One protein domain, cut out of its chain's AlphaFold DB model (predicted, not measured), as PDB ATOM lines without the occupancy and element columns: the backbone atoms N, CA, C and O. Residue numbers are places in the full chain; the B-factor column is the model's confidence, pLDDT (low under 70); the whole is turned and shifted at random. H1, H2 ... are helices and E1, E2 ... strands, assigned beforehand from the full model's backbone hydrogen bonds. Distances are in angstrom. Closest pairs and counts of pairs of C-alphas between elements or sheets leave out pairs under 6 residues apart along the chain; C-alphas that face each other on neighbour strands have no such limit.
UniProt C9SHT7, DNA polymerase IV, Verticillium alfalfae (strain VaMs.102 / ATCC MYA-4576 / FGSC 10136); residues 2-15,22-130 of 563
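Overview. This is residues 2 to 15 and 22 to 130 of the 563 residues of the protein "DNA polymerase IV" of Verticillium alfalfae (strain VaMs.102 / ATCC MYA-4576 / FGSC 10136) (UniProt C9SHT7). Two small lobes sit end to end, loosely joined, with the long helix H5 leading from one to the other. One lobe is the small sheet E1, E6, E5 with H1 and the last part of H5 at it; the other is the small sheet E3, E2, E4 with H2 across it and H3 and H4 near its strands. The printed part has 123 residues with five named helices and six named strands, in the order H1 E1 H2 E2 E3 H3 H4 E4 H5 E5 E6, a mixed class of helices and strands. The first sheet, in the order E1, E6, E5, is antiparallel; the second, E3, E2, E4, is mixed. The whole is loose, with a radius of gyration of the C-alphas of 17.3 A, and elongated, spanning 55 by 31 by 26 A.

Arrangement. H1, residues 2 to 11, only grazes the sheet of E1, residues 25 to 28, E6, residues 126 to 129, and E5, residues 117 to 120; its closest C-alpha pair with E5 is Gln 2 and Ser 120, 5.8 A. E1 and E6 are antiparallel, with N 26 and O 128 at 2.9 A, within hydrogen-bond range. In the hairpin E5 and E6, N 127 and O 119 are 2.9 A apart. H2, residues 33 to 39, is on the sheet of E3, residues 62 to 65, E2, residues 50 to 53, and E4, residues 91 to 93, at a height of 8.1 A, and runs across the strands at 70 degrees to E3 on the local plane. In the hairpin E2 and E3, N 52 and O 64 are 2.9 A apart; E2 and E4 are parallel, with N 51 and O 91 at 2.9 A. H3, residues 67 to 71, and H4, residues 80 to 86, are apart and each only grazes this sheet. H5, residues 97 to 114, touches H2 with residues 99 to 103 alone, at a steep tilt of 61 degrees; the closest C-alphas are those of Phe 34 and Tyr 100, 6.5 A. With residues 108 to 112 alone H5 only just touches H1, with 3 pairs of C-alphas within 8 A, the closest Ala 8 and Leu 112, 7.7 A. H5 only grazes the first sheet, with residues 107 to 114. Every O i to N i+4 pair is within hydrogen-bond range in H2, H3 and H4, against 5 of 6 in H1 and 13 of 14 in H5.

Along the chain. H1 begins at C-alpha 2, (-46.948, 8.784, -41.880), and is 14.8 A long from first to last C-alpha. H5 is 26.2 A long, from C-alpha 97 at (-54.214, 22.770, -36.622) to C-alpha 114. E6 is 10.1 A long and ends at C-alpha 129, (-43.696, 6.052, -57.429).

Size, cuts and confidence. The C-alphas farthest apart are those of Ala 15 and Pro 88, 55.5 A. Residues 16 to 21 are not printed, and C-alphas 15 and 22 are 14.3 A apart across the cut. Of the links that are printed whole, none is long. The mean pLDDT of the printed part is 87.2; residues 2 to 15 are under 70.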
ATOM      1  N   GLN A   2     -47.982   9.802 -41.560       49.84
ATOM      2  CA  GLN A   2     -46.948   8.784 -41.880       49.84
ATOM      3  C   GLN A   2     -47.326   7.327 -41.539       49.84
ATOM      4  O   GLN A   2     -46.979   6.409 -42.276       49.84
ATOM      5  N   ARG A   3     -48.073   7.105 -40.448       51.75
ATOM      6  CA  ARG A   3     -48.589   5.782 -40.074       51.75
ATOM      7  C   ARG A   3     -49.554   5.179 -41.111       51.75
ATOM      8  O   ARG A   3     -49.398   4.010 -41.426       51.75
ATOM      9  N   LEU A   4     -50.473   5.967 -41.675       58.47
ATOM     10  CA  LEU A   4     -51.398   5.512 -42.725       58.47
ATOM     11  C   LEU A   4     -50.646   5.168 -44.016       58.47
ATOM     12  O   LEU A   4     -50.968   4.176 -44.659       58.47
ATOM     13  N   ALA A   5     -49.607   5.942 -44.356       56.09
ATOM     14  CA  ALA A   5     -48.724   5.622 -45.477       56.09
ATOM     15  C   ALA A   5     -48.018   4.272 -45.253       56.09
ATOM     16  O   ALA A   5     -48.143   3.391 -46.093       56.09
ATOM     17  N   LYS A   6     -47.391   4.052 -44.085       58.78
ATOM     18  CA  LYS A   6     -46.760   2.762 -43.735       58.78
ATOM     19  C   LYS A   6     -47.743   1.586 -43.684       58.78
ATOM     20  O   LYS A   6     -47.406   0.484 -44.109       58.78
ATOM     21  N   GLU A   7     -48.946   1.793 -43.151       57.16
ATOM     22  CA  GLU A   7     -49.983   0.755 -43.099       57.16
ATOM     23  C   GLU A   7     -50.465   0.401 -44.522       57.16
ATOM     24  O   GLU A   7     -50.600  -0.783 -44.830       57.16
ATOM     25  N   ALA A   8     -50.587   1.376 -45.431       55.44
ATOM     26  CA  ALA A   8     -50.858   1.127 -46.850       55.44
ATOM     27  C   ALA A   8     -49.680   0.446 -47.581       55.44
ATOM     28  O   ALA A   8     -49.895  -0.532 -48.298       55.44
ATOM     29  N   GLU A   9     -48.437   0.890 -47.359       51.50
ATOM     30  CA  GLU A   9     -47.225   0.241 -47.888       51.50
ATOM     31  C   GLU A   9     -47.153  -1.239 -47.489       51.50
ATOM     32  O   GLU A   9     -46.775  -2.076 -48.308       51.50
ATOM     33  N   SER A  10     -47.574  -1.589 -46.266       48.28
ATOM     34  CA  SER A  10     -47.544  -2.973 -45.771       48.28
ATOM     35  C   SER A  10     -48.439  -3.948 -46.553       48.28
ATOM     36  O   SER A  10     -48.160  -5.148 -46.575       48.28
ATOM     37  N   GLY A  11     -49.481  -3.447 -47.231       45.75
ATOM     38  CA  GLY A  11     -50.366  -4.244 -48.088       45.75
ATOM     39  C   GLY A  11     -49.926  -4.330 -49.556       45.75
ATOM     40  O   GLY A  11     -50.391  -5.207 -50.288       45.75
ATOM     41  N   ILE A  12     -49.034  -3.445 -50.012       52.25
ATOM     42  CA  ILE A  12     -48.636  -3.353 -51.421       52.25
ATOM     43  C   ILE A  12     -47.410  -4.235 -51.661       52.25
ATOM     44  O   ILE A  12     -46.277  -3.869 -51.346       52.25
ATOM     45  N   GLN A  13     -47.608  -5.397 -52.293       46.19
ATOM     46  CA  GLN A  13     -46.475  -6.195 -52.761       46.19
ATOM     47  C   GLN A  13     -45.665  -5.403 -53.795       46.19
ATOM     48  O   GLN A  13     -46.113  -5.174 -54.920       46.19
ATOM     49  N   VAL A  14     -44.445  -5.011 -53.415       55.22
ATOM     50  CA  VAL A  14     -43.503  -4.280 -54.270       55.22
ATOM     51  C   VAL A  14     -43.092  -5.165 -55.449       55.22
ATOM     52  O   VAL A  14     -42.151  -5.960 -55.374       55.22
ATOM     53  N   ALA A  15     -43.825  -5.035 -56.555       57.69
ATOM     54  CA  ALA A  15     -43.614  -5.810 -57.768       57.69
ATOM     55  C   ALA A  15     -42.181  -5.604 -58.288       57.69
ATOM     56  O   ALA A  15     -41.807  -4.508 -58.720       57.69
ATOM     57  N   ARG A  22     -37.802   2.420 -67.141       77.81
ATOM     58  CA  ARG A  22     -37.758   3.786 -66.587       77.81
ATOM     59  C   ARG A  22     -38.611   3.897 -65.319       77.81
ATOM     60  O   ARG A  22     -39.644   3.245 -65.205       77.81
ATOM     61  N   ARG A  23     -38.172   4.756 -64.394       82.00
ATOM     62  CA  ARG A  23     -38.916   5.136 -63.189       82.00
ATOM     63  C   ARG A  23     -39.550   6.513 -63.389       82.00
ATOM     64  O   ARG A  23     -38.914   7.404 -63.947       82.00
ATOM     65  N   TYR A  24     -40.771   6.664 -62.903       84.25
ATOM     66  CA  TYR A  24     -41.549   7.890 -62.843       84.25
ATOM     67  C   TYR A  24     -41.890   8.140 -61.372       84.25
ATOM     68  O   TYR A  24     -42.720   7.440 -60.794       84.25
ATOM     69  N   ILE A  25     -41.197   9.106 -60.770       87.88
ATOM     70  CA  ILE A  25     -41.529   9.644 -59.451       87.88
ATOM     71  C   ILE A  25     -42.276  10.954 -59.672       87.88
ATOM     72  O   ILE A  25     -41.810  11.796 -60.443       87.88
ATOM     73  N   LEU A  26     -43.412  11.115 -59.003       87.62
ATOM     74  CA  LEU A  26     -44.142  12.371 -58.918       87.62
ATOM     75  C   LEU A  26     -43.893  12.980 -57.533       87.62
ATOM     76  O   LEU A  26     -44.018  12.282 -56.529       87.62
ATOM     77  N   HIS A  27     -43.543  14.263 -57.491       90.19
ATOM     78  CA  HIS A  27     -43.600  15.067 -56.272       90.19
ATOM     79  C   HIS A  27     -44.918  15.839 -56.278       90.19
ATOM     80  O   HIS A  27     -45.277  16.407 -57.313       90.19
ATOM     81  N   VAL A  28     -45.631  15.838 -55.155       90.00
ATOM     82  CA  VAL A  28     -46.854  16.623 -54.952       90.00
ATOM     83  C   VAL A  28     -46.678  17.426 -53.671       90.00
ATOM     84  O   VAL A  28     -46.217  16.882 -52.674       90.00
ATOM     85  N   ASP A  29     -47.006  18.711 -53.749       91.94
ATOM     86  CA  ASP A  29     -46.691  19.784 -52.801       91.94
ATOM     87  C   ASP A  29     -47.817  20.834 -52.915       91.94
ATOM     88  O   ASP A  29     -48.340  21.046 -54.019       91.94
ATOM     89  N   PHE A  30     -48.234  21.455 -51.806       90.44
ATOM     90  CA  PHE A  30     -49.290  22.473 -51.793       90.44
ATOM     91  C   PHE A  30     -48.750  23.877 -51.541       90.44
ATOM     92  O   PHE A  30     -48.409  24.260 -50.418       90.44
ATOM     93  N   ASP A  31     -48.862  24.716 -52.569       87.94
ATOM     94  CA  ASP A  31     -48.556  26.139 -52.492       87.94
ATOM     95  C   ASP A  31     -49.215  26.845 -51.294       87.94
ATOM     96  O   ASP A  31     -50.422  27.095 -51.250       87.94
ATOM     97  N   SER A  32     -48.378  27.235 -50.328       90.50
ATOM     98  CA  SER A  32     -48.778  27.963 -49.119       90.50
ATOM     99  C   SER A  32     -49.843  27.258 -48.264       90.50
ATOM    100  O   SER A  32     -50.620  27.950 -47.600       90.50
ATOM    101  N   PHE A  33     -49.842  25.921 -48.214       94.56
ATOM    102  CA  PHE A  33     -50.779  25.044 -47.485       94.56
ATOM    103  C   PHE A  33     -51.564  25.689 -46.323       94.56
ATOM    104  O   PHE A  33     -52.759  25.933 -46.476       94.56
ATOM    105  N   PHE A  34     -50.927  26.044 -45.195       95.12
ATOM    106  CA  PHE A  34     -51.637  26.632 -44.040       95.12
ATOM    107  C   PHE A  34     -52.452  27.890 -44.398       95.12
ATOM    108  O   PHE A  34     -53.585  28.048 -43.954       95.12
ATOM    109  N   CYS A  35     -51.908  28.777 -45.238       94.44
ATOM    110  CA  CYS A  35     -52.622  29.958 -45.720       94.44
ATOM    111  C   CYS A  35     -53.824  29.570 -46.591       94.44
ATOM    112  O   CYS A  35     -54.894  30.148 -46.424       94.44
ATOM    113  N   ALA A  36     -53.670  28.593 -47.489       93.88
ATOM    114  CA  ALA A  36     -54.752  28.122 -48.353       93.88
ATOM    115  C   ALA A  36     -55.898  27.474 -47.551       93.88
ATOM    116  O   ALA A  36     -57.068  27.758 -47.811       93.88
ATOM    117  N   VAL A  37     -55.578  26.665 -46.532       94.81
ATOM    118  CA  VAL A  37     -56.583  26.040 -45.656       94.81
ATOM    119  C   VAL A  37     -57.306  27.082 -44.796       94.81
ATOM    120  O   VAL A  37     -58.536  27.071 -44.752       94.81
ATOM    121  N   SER A  38     -56.598  28.032 -44.175       94.50
ATOM    122  CA  SER A  38     -57.242  29.090 -43.376       94.50
ATOM    123  C   SER A  38     -58.117  30.019 -44.224       94.50
ATOM    124  O   SER A  38     -59.209  30.400 -43.801       94.50
ATOM    125  N   LEU A  39     -57.699  30.332 -45.456       94.00
ATOM    126  CA  LEU A  39     -58.495  31.124 -46.404       94.00
ATOM    127  C   LEU A  39     -59.801  30.429 -46.827       94.00
ATOM    128  O   LEU A  39     -60.765  31.118 -47.148       94.00
ATOM    129  N   LYS A  40     -59.898  29.093 -46.742       92.62
ATOM    130  CA  LYS A  40     -61.158  28.354 -46.965       92.62
ATOM    131  C   LYS A  40     -62.252  28.729 -45.950       92.62
ATOM    132  O   LYS A  40     -63.431  28.618 -46.271       92.62
ATOM    133  N   LYS A  41     -61.874  29.184 -44.746       91.25
ATOM    134  CA  LYS A  41     -62.792  29.721 -43.719       91.25
ATOM    135  C   LYS A  41     -62.987  31.243 -43.816       91.25
ATOM    136  O   LYS A  41     -63.909  31.762 -43.198       91.25
ATOM    137  N   HIS A  42     -62.154  31.928 -44.605       91.31
ATOM    138  CA  HIS A  42     -62.102  33.386 -44.752       91.31
ATOM    139  C   HIS A  42     -62.105  33.817 -46.235       91.31
ATOM    140  O   HIS A  42     -61.115  34.383 -46.722       91.31
ATOM    141  N   PRO A  43     -63.193  33.550 -46.989       91.31
ATOM    142  CA  PRO A  43     -63.295  33.915 -48.404       91.31
ATOM    143  C   PRO A  43     -63.117  35.425 -48.644       91.31
ATOM    144  O   PRO A  43     -62.585  35.834 -49.673       91.31
ATOM    145  N   GLU A  44     -63.476  36.264 -47.670       94.00
ATOM    146  CA  GLU A  44     -63.300  37.716 -47.695       94.00
ATOM    147  C   GLU A  44     -61.832  38.182 -47.655       94.00
ATOM    148  O   GLU A  44     -61.569  39.382 -47.795       94.00
ATOM    149  N   LEU A  45     -60.877  37.266 -47.452       92.81
ATOM    150  CA  LEU A  45     -59.441  37.543 -47.362       92.81
ATOM    151  C   LEU A  45     -58.604  36.955 -48.514       92.81
ATOM    152  O   LEU A  45     -57.405  37.224 -48.557       92.81
ATOM    153  N   VAL A  46     -59.195  36.206 -49.453       90.94
ATOM    154  CA  VAL A  46     -58.463  35.458 -50.503       90.94
ATOM    155  C   VAL A  46     -57.514  36.344 -51.322       90.94
ATOM    156  O   VAL A  46     -56.334  36.013 -51.457       90.94
ATOM    157  N   ASP A  47     -57.992  37.496 -51.796       93.06
ATOM    158  CA  ASP A  47     -57.212  38.439 -52.615       93.06
ATOM    159  C   ASP A  47     -56.337  39.414 -51.803       93.06
ATOM    160  O   ASP A  47     -55.583  40.207 -52.372       93.06
ATOM    161  N   LYS A  48     -56.422  39.381 -50.467       94.81
ATOM    162  CA  LYS A  48     -55.715  40.306 -49.562       94.81
ATOM    163  C   LYS A  48     -54.383  39.700 -49.099       94.81
ATOM    164  O   LYS A  48     -54.247  38.478 -49.087       94.81
ATOM    165  N   PRO A  49     -53.381  40.503 -48.701       96.00
ATOM    166  CA  PRO A  49     -52.144  39.976 -48.123       96.00
ATOM    167  C   PRO A  49     -52.432  39.300 -46.772       96.00
ATOM    168  O   PRO A  49     -52.791  39.968 -45.801       96.00
ATOM    169  N   VAL A  50     -52.295  37.970 -46.714       96.25
ATOM    170  CA  VAL A  50     -52.531  37.132 -45.525       96.25
ATOM    171  C   VAL A  50     -51.286  36.316 -45.160       96.25
ATOM    172  O   VAL A  50     -50.549  35.856 -46.043       96.25
ATOM    173  N   VAL A  51     -51.069  36.125 -43.855       96.44
ATOM    174  CA  VAL A  51     -50.032  35.262 -43.261       96.44
ATOM    175  C   VAL A  51     -50.570  34.457 -42.077       96.44
ATOM    176  O   VAL A  51     -51.457  34.919 -41.360       96.44
ATOM    177  N   ILE A  52     -49.989  33.278 -41.845       96.31
ATOM    178  CA  ILE A  52     -50.224  32.450 -40.653       96.31
ATOM    179  C   ILE A  52     -49.050  32.615 -39.684       96.31
ATOM    180  O   ILE A  52     -47.893  32.421 -40.073       96.31
ATOM    181  N   ALA A  53     -49.345  32.955 -38.429       95.00
ATOM    182  CA  ALA A  53     -48.349  33.165 -37.379       95.00
ATOM    183  C   ALA A  53     -48.925  32.866 -35.981       95.00
ATOM    184  O   ALA A  53     -50.138  32.740 -35.813       95.00
ATOM    185  N   HIS A  54     -48.069  32.775 -34.954       91.12
ATOM    186  CA  HIS A  54     -48.530  32.524 -33.580       91.12
ATOM    187  C   HIS A  54     -49.213  33.751 -32.961       91.12
ATOM    188  O   HIS A  54     -50.167  33.623 -32.199       91.12
ATOM    189  N   SER A  55     -48.734  34.950 -33.299       87.12
ATOM    190  CA  SER A  55     -49.367  36.210 -32.910       87.12
ATOM    191  C   SER A  55     -49.095  37.294 -33.962       87.12
ATOM    192  O   SER A  55     -48.114  37.185 -34.701       87.12
ATOM    193  N   PRO A  56     -49.890  38.380 -34.002       84.19
ATOM    194  CA  PRO A  56     -49.562  39.576 -34.781       84.19
ATOM    195  C   PRO A  56     -48.399  40.396 -34.185       84.19
ATOM    196  O   PRO A  56     -48.053  41.450 -34.711       84.19
ATOM    197  N   GLY A  57     -47.797  39.956 -33.073       84.25
ATOM    198  CA  GLY A  57     -46.678  40.643 -32.441       84.25
ATOM    199  C   GLY A  57     -45.387  40.546 -33.257       84.25
ATOM    200  O   GLY A  57     -45.070  39.511 -33.839       84.25
ATOM    201  N   HIS A  58     -44.592  41.618 -33.221       82.31
ATOM    202  CA  HIS A  58     -43.313  41.780 -33.927       82.31
ATOM    203  C   HIS A  58     -42.331  40.596 -33.808       82.31
ATOM    204  O   HIS A  58     -41.543  40.376 -34.725       82.31
ATOM    205  N   GLY A  59     -42.380  39.859 -32.691       86.56
ATOM    206  CA  GLY A  59     -41.534  38.700 -32.387       86.56
ATOM    207  C   GLY A  59     -42.095  37.334 -32.800       86.56
ATOM    208  O   GLY A  59     -41.546  36.328 -32.366       86.56
ATOM    209  N   SER A  60     -43.173  37.260 -33.589       91.81
ATOM    210  CA  SER A  60     -43.576  35.998 -34.232       91.81
ATOM    211  C   SER A  60     -42.814  35.786 -35.540       91.81
ATOM    212  O   SER A  60     -42.567  36.729 -36.290       91.81
ATOM    213  N   GLU A  61     -42.519  34.532 -35.860       95.00
ATOM    214  CA  GLU A  61     -42.189  34.089 -37.216       95.00
ATOM    215  C   GLU A  61     -43.485  33.838 -38.017       95.00
ATOM    216  O   GLU A  61     -44.546  33.587 -37.427       95.00
ATOM    217  N   ILE A  62     -43.408  33.935 -39.347       95.81
ATOM    218  CA  ILE A  62     -44.481  33.583 -40.291       95.81
ATOM    219  C   ILE A  62     -44.255  32.162 -40.811       95.81
ATOM    220  O   ILE A  62     -43.287  31.915 -41.533       95.81
ATOM    221  N   ALA A  63     -45.177  31.245 -40.520       94.50
ATOM    222  CA  ALA A  63     -45.103  29.873 -41.026       94.50
ATOM    223  C   ALA A  63     -45.511  29.769 -42.503       94.50
ATOM    224  O   ALA A  63     -44.895  29.029 -43.265       94.50
ATOM    225  N   SER A  64     -46.535  30.518 -42.925       95.62
ATOM    226  CA  SER A  64     -47.004  30.531 -44.316       95.62
ATOM    227  C   SER A  64     -47.544  31.900 -44.721       95.62
ATOM    228  O   SER A  64     -48.127  32.607 -43.901       95.62
ATOM    229  N   CYS A  65     -47.352  32.276 -45.986       95.31
ATOM    230  CA  CYS A  65     -47.838  33.527 -46.571       95.31
ATOM    231  C   CYS A  65     -48.504  33.281 -47.933       95.31
ATOM    232  O   CYS A  65     -47.989  32.515 -48.753       95.31
ATOM    233  N   ASN A  66     -49.648  33.915 -48.202       95.62
ATOM    234  CA  ASN A  66     -50.347  33.744 -49.480       95.62
ATOM    235  C   ASN A  66     -49.654  34.505 -50.633       95.62
ATOM    236  O   ASN A  66     -48.795  35.363 -50.422       95.62
ATOM    237  N   TYR A  67     -50.021  34.191 -51.878       94.75
ATOM    238  CA  TYR A  67     -49.437  34.830 -53.063       94.75
ATOM    239  C   TYR A  67     -49.569  36.368 -53.095       94.75
ATOM    240  O   TYR A  67     -48.578  37.013 -53.444       94.75
ATOM    241  N   PRO A  68     -50.702  36.987 -52.698       95.38
ATOM    242  CA  PRO A  68     -50.775  38.426 -52.442       95.38
ATOM    243  C   PRO A  68     -49.656  38.951 -51.529       95.38
ATOM    244  O   PRO A  68     -48.940  39.858 -51.941       95.38
ATOM    245  N   SER A  69     -49.413  38.342 -50.360       95.12
ATOM    246  CA  SER A  69     -48.293  38.712 -49.472       95.12
ATOM    247  C   SER A  69     -46.924  38.555 -50.146       95.12
ATOM    248  O   SER A  69     -46.068  39.435 -50.024       95.12
ATOM    249  N   ARG A  70     -46.714  37.469 -50.908       94.69
ATOM    250  CA  ARG A  70     -45.448  37.212 -51.623       94.69
ATOM    251  C   ARG A  70     -45.107  38.308 -52.648       94.69
ATOM    252  O   ARG A  70     -43.923  38.569 -52.858       94.69
ATOM    253  N   LYS A  71     -46.099  39.000 -53.232       95.06
ATOM    254  CA  LYS A  71     -45.872  40.152 -54.140       95.06
ATOM    255  C   LYS A  71     -45.188  41.337 -53.444       95.06
ATOM    256  O   LYS A  71     -44.401  42.026 -54.080       95.06
ATOM    257  N   PHE A  72     -45.426  41.530 -52.145       94.12
ATOM    258  CA  PHE A  72     -44.753  42.542 -51.316       94.12
ATOM    259  C   PHE A  72     -43.391  42.064 -50.770       94.12
ATOM    260  O   PHE A  72     -42.784  42.717 -49.926       94.12
ATOM    261  N   GLY A  73     -42.895  40.903 -51.216       94.88
ATOM    262  CA  GLY A  73     -41.623  40.335 -50.766       94.88
ATOM    263  C   GLY A  73     -41.678  39.603 -49.420       94.88
ATOM    264  O   GLY A  73     -40.631  39.150 -48.951       94.88
ATOM    265  N   VAL A  74     -42.865  39.445 -48.817       96.00
ATOM    266  CA  VAL A  74     -43.081  38.607 -47.624       96.00
ATOM    267  C   VAL A  74     -42.799  37.137 -47.964       96.00
ATOM    268  O   VAL A  74     -43.069  36.684 -49.078       96.00
ATOM    269  N   LYS A  75     -42.227  36.386 -47.016       94.62
ATOM    270  CA  LYS A  75     -41.827  34.979 -47.194       94.62
ATOM    271  C   LYS A  75     -42.158  34.153 -45.952       94.62
ATOM    272  O   LYS A  75     -42.214  34.693 -44.850       94.62
ATOM    273  N   ASN A  76     -42.304  32.841 -46.129       93.88
ATOM    274  CA  ASN A  76     -42.266  31.886 -45.020       93.88
ATOM    275  C   ASN A  76     -40.898  32.001 -44.312       93.88
ATOM    276  O   ASN A  76     -39.887  32.280 -44.964       93.88
ATOM    277  N   GLY A  77     -40.870  31.841 -42.990       93.62
ATOM    278  CA  GLY A  77     -39.680  32.058 -42.159       93.62
ATOM    279  C   GLY A  77     -39.290  33.531 -41.953       93.62
ATOM    280  O   GLY A  77     -38.201  33.836 -41.470       93.62
ATOM    281  N   MET A  78     -40.143  34.485 -42.349       95.00
ATOM    282  CA  MET A  78     -39.903  35.908 -42.097       95.00
ATOM    283  C   MET A  78     -40.442  36.324 -40.721       95.00
ATOM    284  O   MET A  78     -41.573  36.006 -40.361       95.00
ATOM    285  N   TRP A  79     -39.654  37.103 -39.978       95.38
ATOM    286  CA  TRP A  79     -40.102  37.775 -38.756       95.38
ATOM    287  C   TRP A  79     -41.223  38.777 -39.045       95.38
ATOM    288  O   TRP A  79     -41.087  39.628 -39.930       95.38
ATOM    289  N   MET A  80     -42.293  38.730 -38.246       94.81
ATOM    290  CA  MET A  80     -43.503  39.538 -38.412       94.81
ATOM    291  C   MET A  80     -43.199  41.035 -38.521       94.81
ATOM    292  O   MET A  80     -43.755  41.700 -39.391       94.81
ATOM    293  N   LYS A  81     -42.253  41.553 -37.718       94.06
ATOM    294  CA  LYS A  81     -41.794  42.950 -37.813       94.06
ATOM    295  C   LYS A  81     -41.453  43.356 -39.253       94.06
ATOM    296  O   LYS A  81     -42.000  44.332 -39.755       94.06
ATOM    297  N   LYS A  82     -40.609  42.573 -39.931       94.75
ATOM    298  CA  LYS A  82     -40.164  42.868 -41.299       94.75
ATOM    299  C   LYS A  82     -41.283  42.689 -42.327       94.75
ATOM    300  O   LYS A  82     -41.320  43.401 -43.324       94.75
ATOM    301  N   ALA A  83     -42.203  41.756 -42.095       95.06
ATOM    302  CA  ALA A  83     -43.341  41.553 -42.984       95.06
ATOM    303  C   ALA A  83     -44.352  42.711 -42.914       95.06
ATOM    304  O   ALA A  83     -44.872  43.114 -43.950       95.06
ATOM    305  N   VAL A  84     -44.578  43.281 -41.726       93.81
ATOM    306  CA  VAL A  84     -45.417  44.477 -41.528       93.81
ATOM    307  C   VAL A  84     -44.731  45.740 -42.069       93.81
ATOM    308  O   VAL A  84     -45.394  46.572 -42.679       93.81
ATOM    309  N   GLU A  85     -43.403  45.856 -41.937       94.19
ATOM    310  CA  GLU A  85     -42.609  46.917 -42.587       94.19
ATOM    311  C   GLU A  85     -42.702  46.866 -44.127       94.19
ATOM    312  O   GLU A  85     -42.731  47.910 -44.773       94.19
ATOM    313  N   LEU A  86     -42.779  45.667 -44.721       94.94
ATOM    314  CA  LEU A  86     -42.965  45.467 -46.167       94.94
ATOM    315  C   LEU A  86     -44.425  45.614 -46.628       94.94
ATOM    316  O   LEU A  86     -44.676  45.974 -47.778       94.94
ATOM    317  N   CYS A  87     -45.391  45.300 -45.764       94.19
ATOM    318  CA  CYS A  87     -46.814  45.302 -46.081       94.19
ATOM    319  C   CYS A  87     -47.640  45.751 -44.857       94.19
ATOM    320  O   CYS A  87     -48.054  44.919 -44.050       94.19
ATOM    321  N   PRO A  88     -47.944  47.054 -44.710       92.25
ATOM    322  CA  PRO A  88     -48.726  47.554 -43.573       92.25
ATOM    323  C   PRO A  88     -50.176  47.039 -43.516       92.25
ATOM    324  O   PRO A  88     -50.808  47.074 -42.464       92.25
ATOM    325  N   GLU A  89     -50.722  46.549 -44.634       93.00
ATOM    326  CA  GLU A  89     -52.093  46.023 -44.705       93.00
ATOM    327  C   GLU A  89     -52.222  44.543 -44.300       93.00
ATOM    328  O   GLU A  89     -53.351  44.049 -44.177       93.00
ATOM    329  N   LEU A  90     -51.093  43.858 -44.082       94.19
ATOM    330  CA  LEU A  90     -50.968  42.417 -43.849       94.19
ATOM    331  C   LEU A  90     -51.938  41.894 -42.778       94.19
ATOM    332  O   LEU A  90     -51.978  42.382 -41.646       94.19
ATOM    333  N   LYS A  91     -52.721  40.871 -43.124       94.94
ATOM    334  CA  LYS A  91     -53.652  40.206 -42.206       94.94
ATOM    335  C   LYS A  91     -53.009  38.957 -41.620       94.94
ATOM    336  O   LYS A  91     -52.638  38.037 -42.344       94.94
ATOM    337  N   VAL A  92     -52.893  38.931 -40.298       94.94
ATOM    338  CA  VAL A  92     -52.361  37.791 -39.551       94.94
ATOM    339  C   VAL A  92     -53.523  36.924 -39.083       94.94
ATOM    340  O   VAL A  92     -54.391  37.408 -38.357       94.94
ATOM    341  N   LEU A  93     -53.529  35.654 -39.483       95.00
ATOM    342  CA  LEU A  93     -54.449  34.636 -38.975       95.00
ATOM    343  C   LEU A  93     -53.709  33.676 -38.020       95.00
ATOM    344  O   LEU A  93     -52.513  33.427 -38.210       95.00
ATOM    345  N   PRO A  94     -54.396  33.135 -36.996       94.38
ATOM    346  CA  PRO A  94     -53.834  32.127 -36.101       94.38
ATOM    347  C   PRO A  94     -53.693  30.762 -36.795       94.38
ATOM    348  O   PRO A  94     -54.208  30.536 -37.891       94.38
ATOM    349  N   TYR A  95     -53.017  29.821 -36.135       95.06
ATOM    350  CA  TYR A  95     -52.970  28.425 -36.577       95.06
ATOM    351  C   TYR A  95     -54.301  27.700 -36.335       95.06
ATOM    352  O   TYR A  95     -54.811  27.695 -35.217       95.06
ATOM    353  N   ASP A  96     -54.794  27.008 -37.360       94.69
ATOM    354  CA  ASP A  96     -55.961  26.123 -37.311       94.69
ATOM    355  C   ASP A  96     -55.520  24.663 -37.520       94.69
ATOM    356  O   ASP A  96     -55.781  24.043 -38.551       94.69
ATOM    357  N   PHE A  97     -54.773  24.127 -36.546       93.94
ATOM    358  CA  PHE A  97     -54.214  22.770 -36.622       93.94
ATOM    359  C   PHE A  97     -55.252  21.681 -36.960       93.94
ATOM    360  O   PHE A  97     -54.938  20.864 -37.825       93.94
ATOM    361  N   PRO A  98     -56.486  21.679 -36.407       94.94
ATOM    362  CA  PRO A  98     -57.507  20.705 -36.798       94.94
ATOM    363  C   PRO A  98     -57.862  20.762 -38.290       94.94
ATOM    364  O   PRO A  98     -57.967  19.717 -38.927       94.94
ATOM    365  N   ALA A  99     -57.990  21.959 -38.877       94.19
ATOM    366  CA  ALA A  99     -58.257  22.089 -40.311       94.19
ATOM    367  C   ALA A  99     -57.054  21.672 -41.174       94.19
ATOM    368  O   ALA A  99     -57.239  21.127 -42.263       94.19
ATOM    369  N   TYR A 100     -55.822  21.901 -40.704       94.94
ATOM    370  CA  TYR A 100     -54.611  21.433 -41.391       94.94
ATOM    371  C   TYR A 100     -54.500  19.900 -41.360       94.94
ATOM    372  O   TYR A 100     -54.152  19.291 -42.371       94.94
ATOM    373  N   GLU A 101     -54.837  19.261 -40.235       93.50
ATOM    374  CA  GLU A 101     -54.881  17.799 -40.114       93.50
ATOM    375  C   GLU A 101     -55.985  17.185 -40.988       93.50
ATOM    376  O   GLU A 101     -55.719  16.212 -41.693       93.50
ATOM    377  N   GLU A 102     -57.183  17.782 -41.029       94.06
ATOM    378  CA  GLU A 102     -58.282  17.370 -41.917       94.06
ATOM    379  C   GLU A 102     -57.887  17.479 -43.403       94.06
ATOM    380  O   GLU A 102     -58.057  16.531 -44.172       94.06
ATOM    381  N   ALA A 103     -57.297  18.608 -43.813       94.31
ATOM    382  CA  ALA A 103     -56.838  18.809 -45.187       94.31
ATOM    383  C   ALA A 103     -55.712  17.831 -45.577       94.31
ATOM    384  O   ALA A 103     -55.716  17.297 -46.688       94.31
ATOM    385  N   SER A 104     -54.781  17.553 -44.657       93.69
ATOM    386  CA  SER A 104     -53.720  16.559 -44.854       93.69
ATOM    387  C   SER A 104     -54.284  15.134 -44.953       93.69
ATOM    388  O   SER A 104     -53.854  14.361 -45.812       93.69
ATOM    389  N   ALA A 105     -55.285  14.787 -44.135       92.19
ATOM    390  CA  ALA A 105     -55.967  13.494 -44.195       92.19
ATOM    391  C   ALA A 105     -56.578  13.240 -45.581       92.19
ATOM    392  O   ALA A 105     -56.242  12.241 -46.219       92.19
ATOM    393  N   LEU A 106     -57.379  14.189 -46.077       92.50
ATOM    394  CA  LEU A 106     -58.018  14.119 -47.397       92.50
ATOM    395  C   LEU A 106     -56.998  14.066 -48.550       92.50
ATOM    396  O   LEU A 106     -57.212  13.365 -49.538       92.50
ATOM    397  N   PHE A 107     -55.872  14.774 -48.424       91.81
ATOM    398  CA  PHE A 107     -54.777  14.731 -49.399       91.81
ATOM    399  C   PHE A 107     -54.149  13.341 -49.520       91.81
ATOM    400  O   PHE A 107     -54.049  12.797 -50.623       91.81
ATOM    401  N   TYR A 108     -53.733  12.756 -48.394       89.81
ATOM    402  CA  TYR A 108     -53.112  11.434 -48.396       89.81
ATOM    403  C   TYR A 108     -54.114  10.333 -48.756       89.81
ATOM    404  O   TYR A 108     -53.731   9.392 -49.446       89.81
ATOM    405  N   GLU A 109     -55.385  10.456 -48.362       90.06
ATOM    406  CA  GLU A 109     -56.457   9.567 -48.823       90.06
ATOM    407  C   GLU A 109     -56.563   9.595 -50.356       90.06
ATOM    408  O   GLU A 109     -56.417   8.553 -50.999       90.06
ATOM    409  N   ALA A 110     -56.698  10.784 -50.956       88.88
ATOM    410  CA  ALA A 110     -56.754  10.940 -52.408       88.88
ATOM    411  C   ALA A 110     -55.510  10.352 -53.102       88.88
ATOM    412  O   ALA A 110     -55.650   9.580 -54.052       88.88
ATOM    413  N   ILE A 111     -54.304  10.635 -52.598       86.75
ATOM    414  CA  ILE A 111     -53.047  10.066 -53.112       86.75
ATOM    415  C   ILE A 111     -53.036   8.532 -53.052       86.75
ATOM    416  O   ILE A 111     -52.629   7.887 -54.021       86.75
ATOM    417  N   LEU A 112     -53.493   7.934 -51.949       85.12
ATOM    418  CA  LEU A 112     -53.498   6.480 -51.783       85.12
ATOM    419  C   LEU A 112     -54.486   5.793 -52.745       85.12
ATOM    420  O   LEU A 112     -54.202   4.681 -53.194       85.12
ATOM    421  N   THR A 113     -55.576   6.460 -53.153       83.38
ATOM    422  CA  THR A 113     -56.491   5.915 -54.184       83.38
ATOM    423  C   THR A 113     -55.886   5.834 -55.592       83.38
ATOM    424  O   THR A 113     -56.347   5.022 -56.391       83.38
ATOM    425  N   VAL A 114     -54.842   6.617 -55.907       76.19
ATOM    426  CA  VAL A 114     -54.195   6.610 -57.239       76.19
ATOM    427  C   VAL A 114     -53.468   5.287 -57.519       76.19
ATOM    428  O   VAL A 114     -53.368   4.864 -58.671       76.19
ATOM    429  N   GLY A 115     -52.983   4.618 -56.468       70.06
ATOM    430  CA  GLY A 115     -52.209   3.382 -56.562       70.06
ATOM    431  C   GLY A 115     -50.737   3.616 -56.923       70.06
ATOM    432  O   GLY A 115     -50.389   4.145 -57.978       70.06
ATOM    433  N   GLY A 116     -49.841   3.179 -56.041       77.31
ATOM    434  CA  GLY A 116     -48.395   3.348 -56.178       77.31
ATOM    435  C   GLY A 116     -47.693   3.131 -54.840       77.31
ATOM    436  O   GLY A 116     -48.336   2.786 -53.853       77.31
ATOM    437  N   ILE A 117     -46.378   3.345 -54.796       84.56
ATOM    438  CA  ILE A 117     -45.640   3.420 -53.522       84.56
ATOM    439  C   ILE A 117     -45.609   4.894 -53.114       84.56
ATOM    440  O   ILE A 117     -45.204   5.728 -53.925       84.56
ATOM    441  N   VAL A 118     -46.058   5.219 -51.899       88.31
ATOM    442  CA  VAL A 118     -46.257   6.602 -51.433       88.31
ATOM    443  C   VAL A 118     -45.372   6.882 -50.225       88.31
ATOM    444  O   VAL A 118     -45.708   6.537 -49.094       88.31
ATOM    445  N   GLN A 119     -44.260   7.574 -50.462       88.94
ATOM    446  CA  GLN A 119     -43.391   8.076 -49.408       88.94
ATOM    447  C   GLN A 119     -43.943   9.416 -48.901       88.94
ATOM    448  O   GLN A 119     -43.894  10.431 -49.595       88.94
ATOM    449  N   SER A 120     -44.450   9.416 -47.668       89.19
ATOM    450  CA  SER A 120     -44.815  10.636 -46.939       89.19
ATOM    451  C   SER A 120     -43.568  11.488 -46.667       89.19
ATOM    452  O   SER A 120     -42.555  10.936 -46.227       89.19
ATOM    453  N   VAL A 121     -43.641  12.801 -46.927       92.31
ATOM    454  CA  VAL A 121     -42.545  13.759 -46.679       92.31
ATOM    455  C   VAL A 121     -42.943  14.733 -45.566       92.31
ATOM    456  O   VAL A 121     -42.323  14.716 -44.501       92.31
ATOM    457  N   SER A 122     -44.033  15.483 -45.747       91.25
ATOM    458  CA  SER A 122     -44.611  16.383 -44.734       91.25
ATOM    459  C   SER A 122     -46.137  16.181 -44.610       91.25
ATOM    460  O   SER A 122     -46.665  15.125 -44.971       91.25
ATOM    461  N   VAL A 123     -46.866  17.160 -44.057       90.38
ATOM    462  CA  VAL A 123     -48.344  17.183 -44.065       90.38
ATOM    463  C   VAL A 123     -48.926  17.559 -45.435       90.38
ATOM    464  O   VAL A 123     -50.051  17.161 -45.740       90.38
ATOM    465  N   ASP A 124     -48.154  18.272 -46.247       92.12
ATOM    466  CA  ASP A 124     -48.492  18.858 -47.547       92.12
ATOM    467  C   ASP A 124     -47.660  18.306 -48.723       92.12
ATOM    468  O   ASP A 124     -48.101  18.389 -49.867       92.12
ATOM    469  N   GLU A 125     -46.513  17.677 -48.455       92.56
ATOM    470  CA  GLU A 125     -45.597  17.096 -49.443       92.56
ATOM    471  C   GLU A 125     -45.628  15.557 -49.427       92.56
ATOM    472  O   GLU A 125     -45.550  14.916 -48.366       92.56
ATOM    473  N   ALA A 126     -45.651  14.946 -50.615       92.69
ATOM    474  CA  ALA A 126     -45.545  13.500 -50.811       92.69
ATOM    475  C   ALA A 126     -44.797  13.126 -52.106       92.69
ATOM    476  O   ALA A 126     -44.888  13.802 -53.135       92.69
ATOM    477  N   LEU A 127     -44.094  11.989 -52.073       91.12
ATOM    478  CA  LEU A 127     -43.412  11.387 -53.223       91.12
ATOM    479  C   LEU A 127     -44.110  10.082 -53.629       91.12
ATOM    480  O   LEU A 127     -44.143   9.124 -52.856       91.12
ATOM    481  N   LEU A 128     -44.629  10.022 -54.857       89.19
ATOM    482  CA  LEU A 128     -45.333   8.855 -55.396       89.19
ATOM    483  C   LEU A 128     -44.492   8.169 -56.477       89.19
ATOM    484  O   LEU A 128     -44.137   8.789 -57.484       89.19
ATOM    485  N   ASP A 129     -44.243   6.867 -56.343       87.06
ATOM    486  CA  ASP A 129     -43.696   6.052 -57.429       87.06
ATOM    487  C   ASP A 129     -44.827   5.453 -58.280       87.06
ATOM    488  O   ASP A 129     -45.320   4.345 -58.043       87.06
ATOM    489  N   VAL A 130     -45.211   6.206 -59.311       83.75
ATOM    490  CA  VAL A 130     -46.300   5.884 -60.249       83.75
ATOM    491  C   VAL A 130     -45.862   4.973 -61.406       83.75
ATOM    492  O   VAL A 130     -46.670   4.650 -62.278       83.75
TER     493      VAL A 130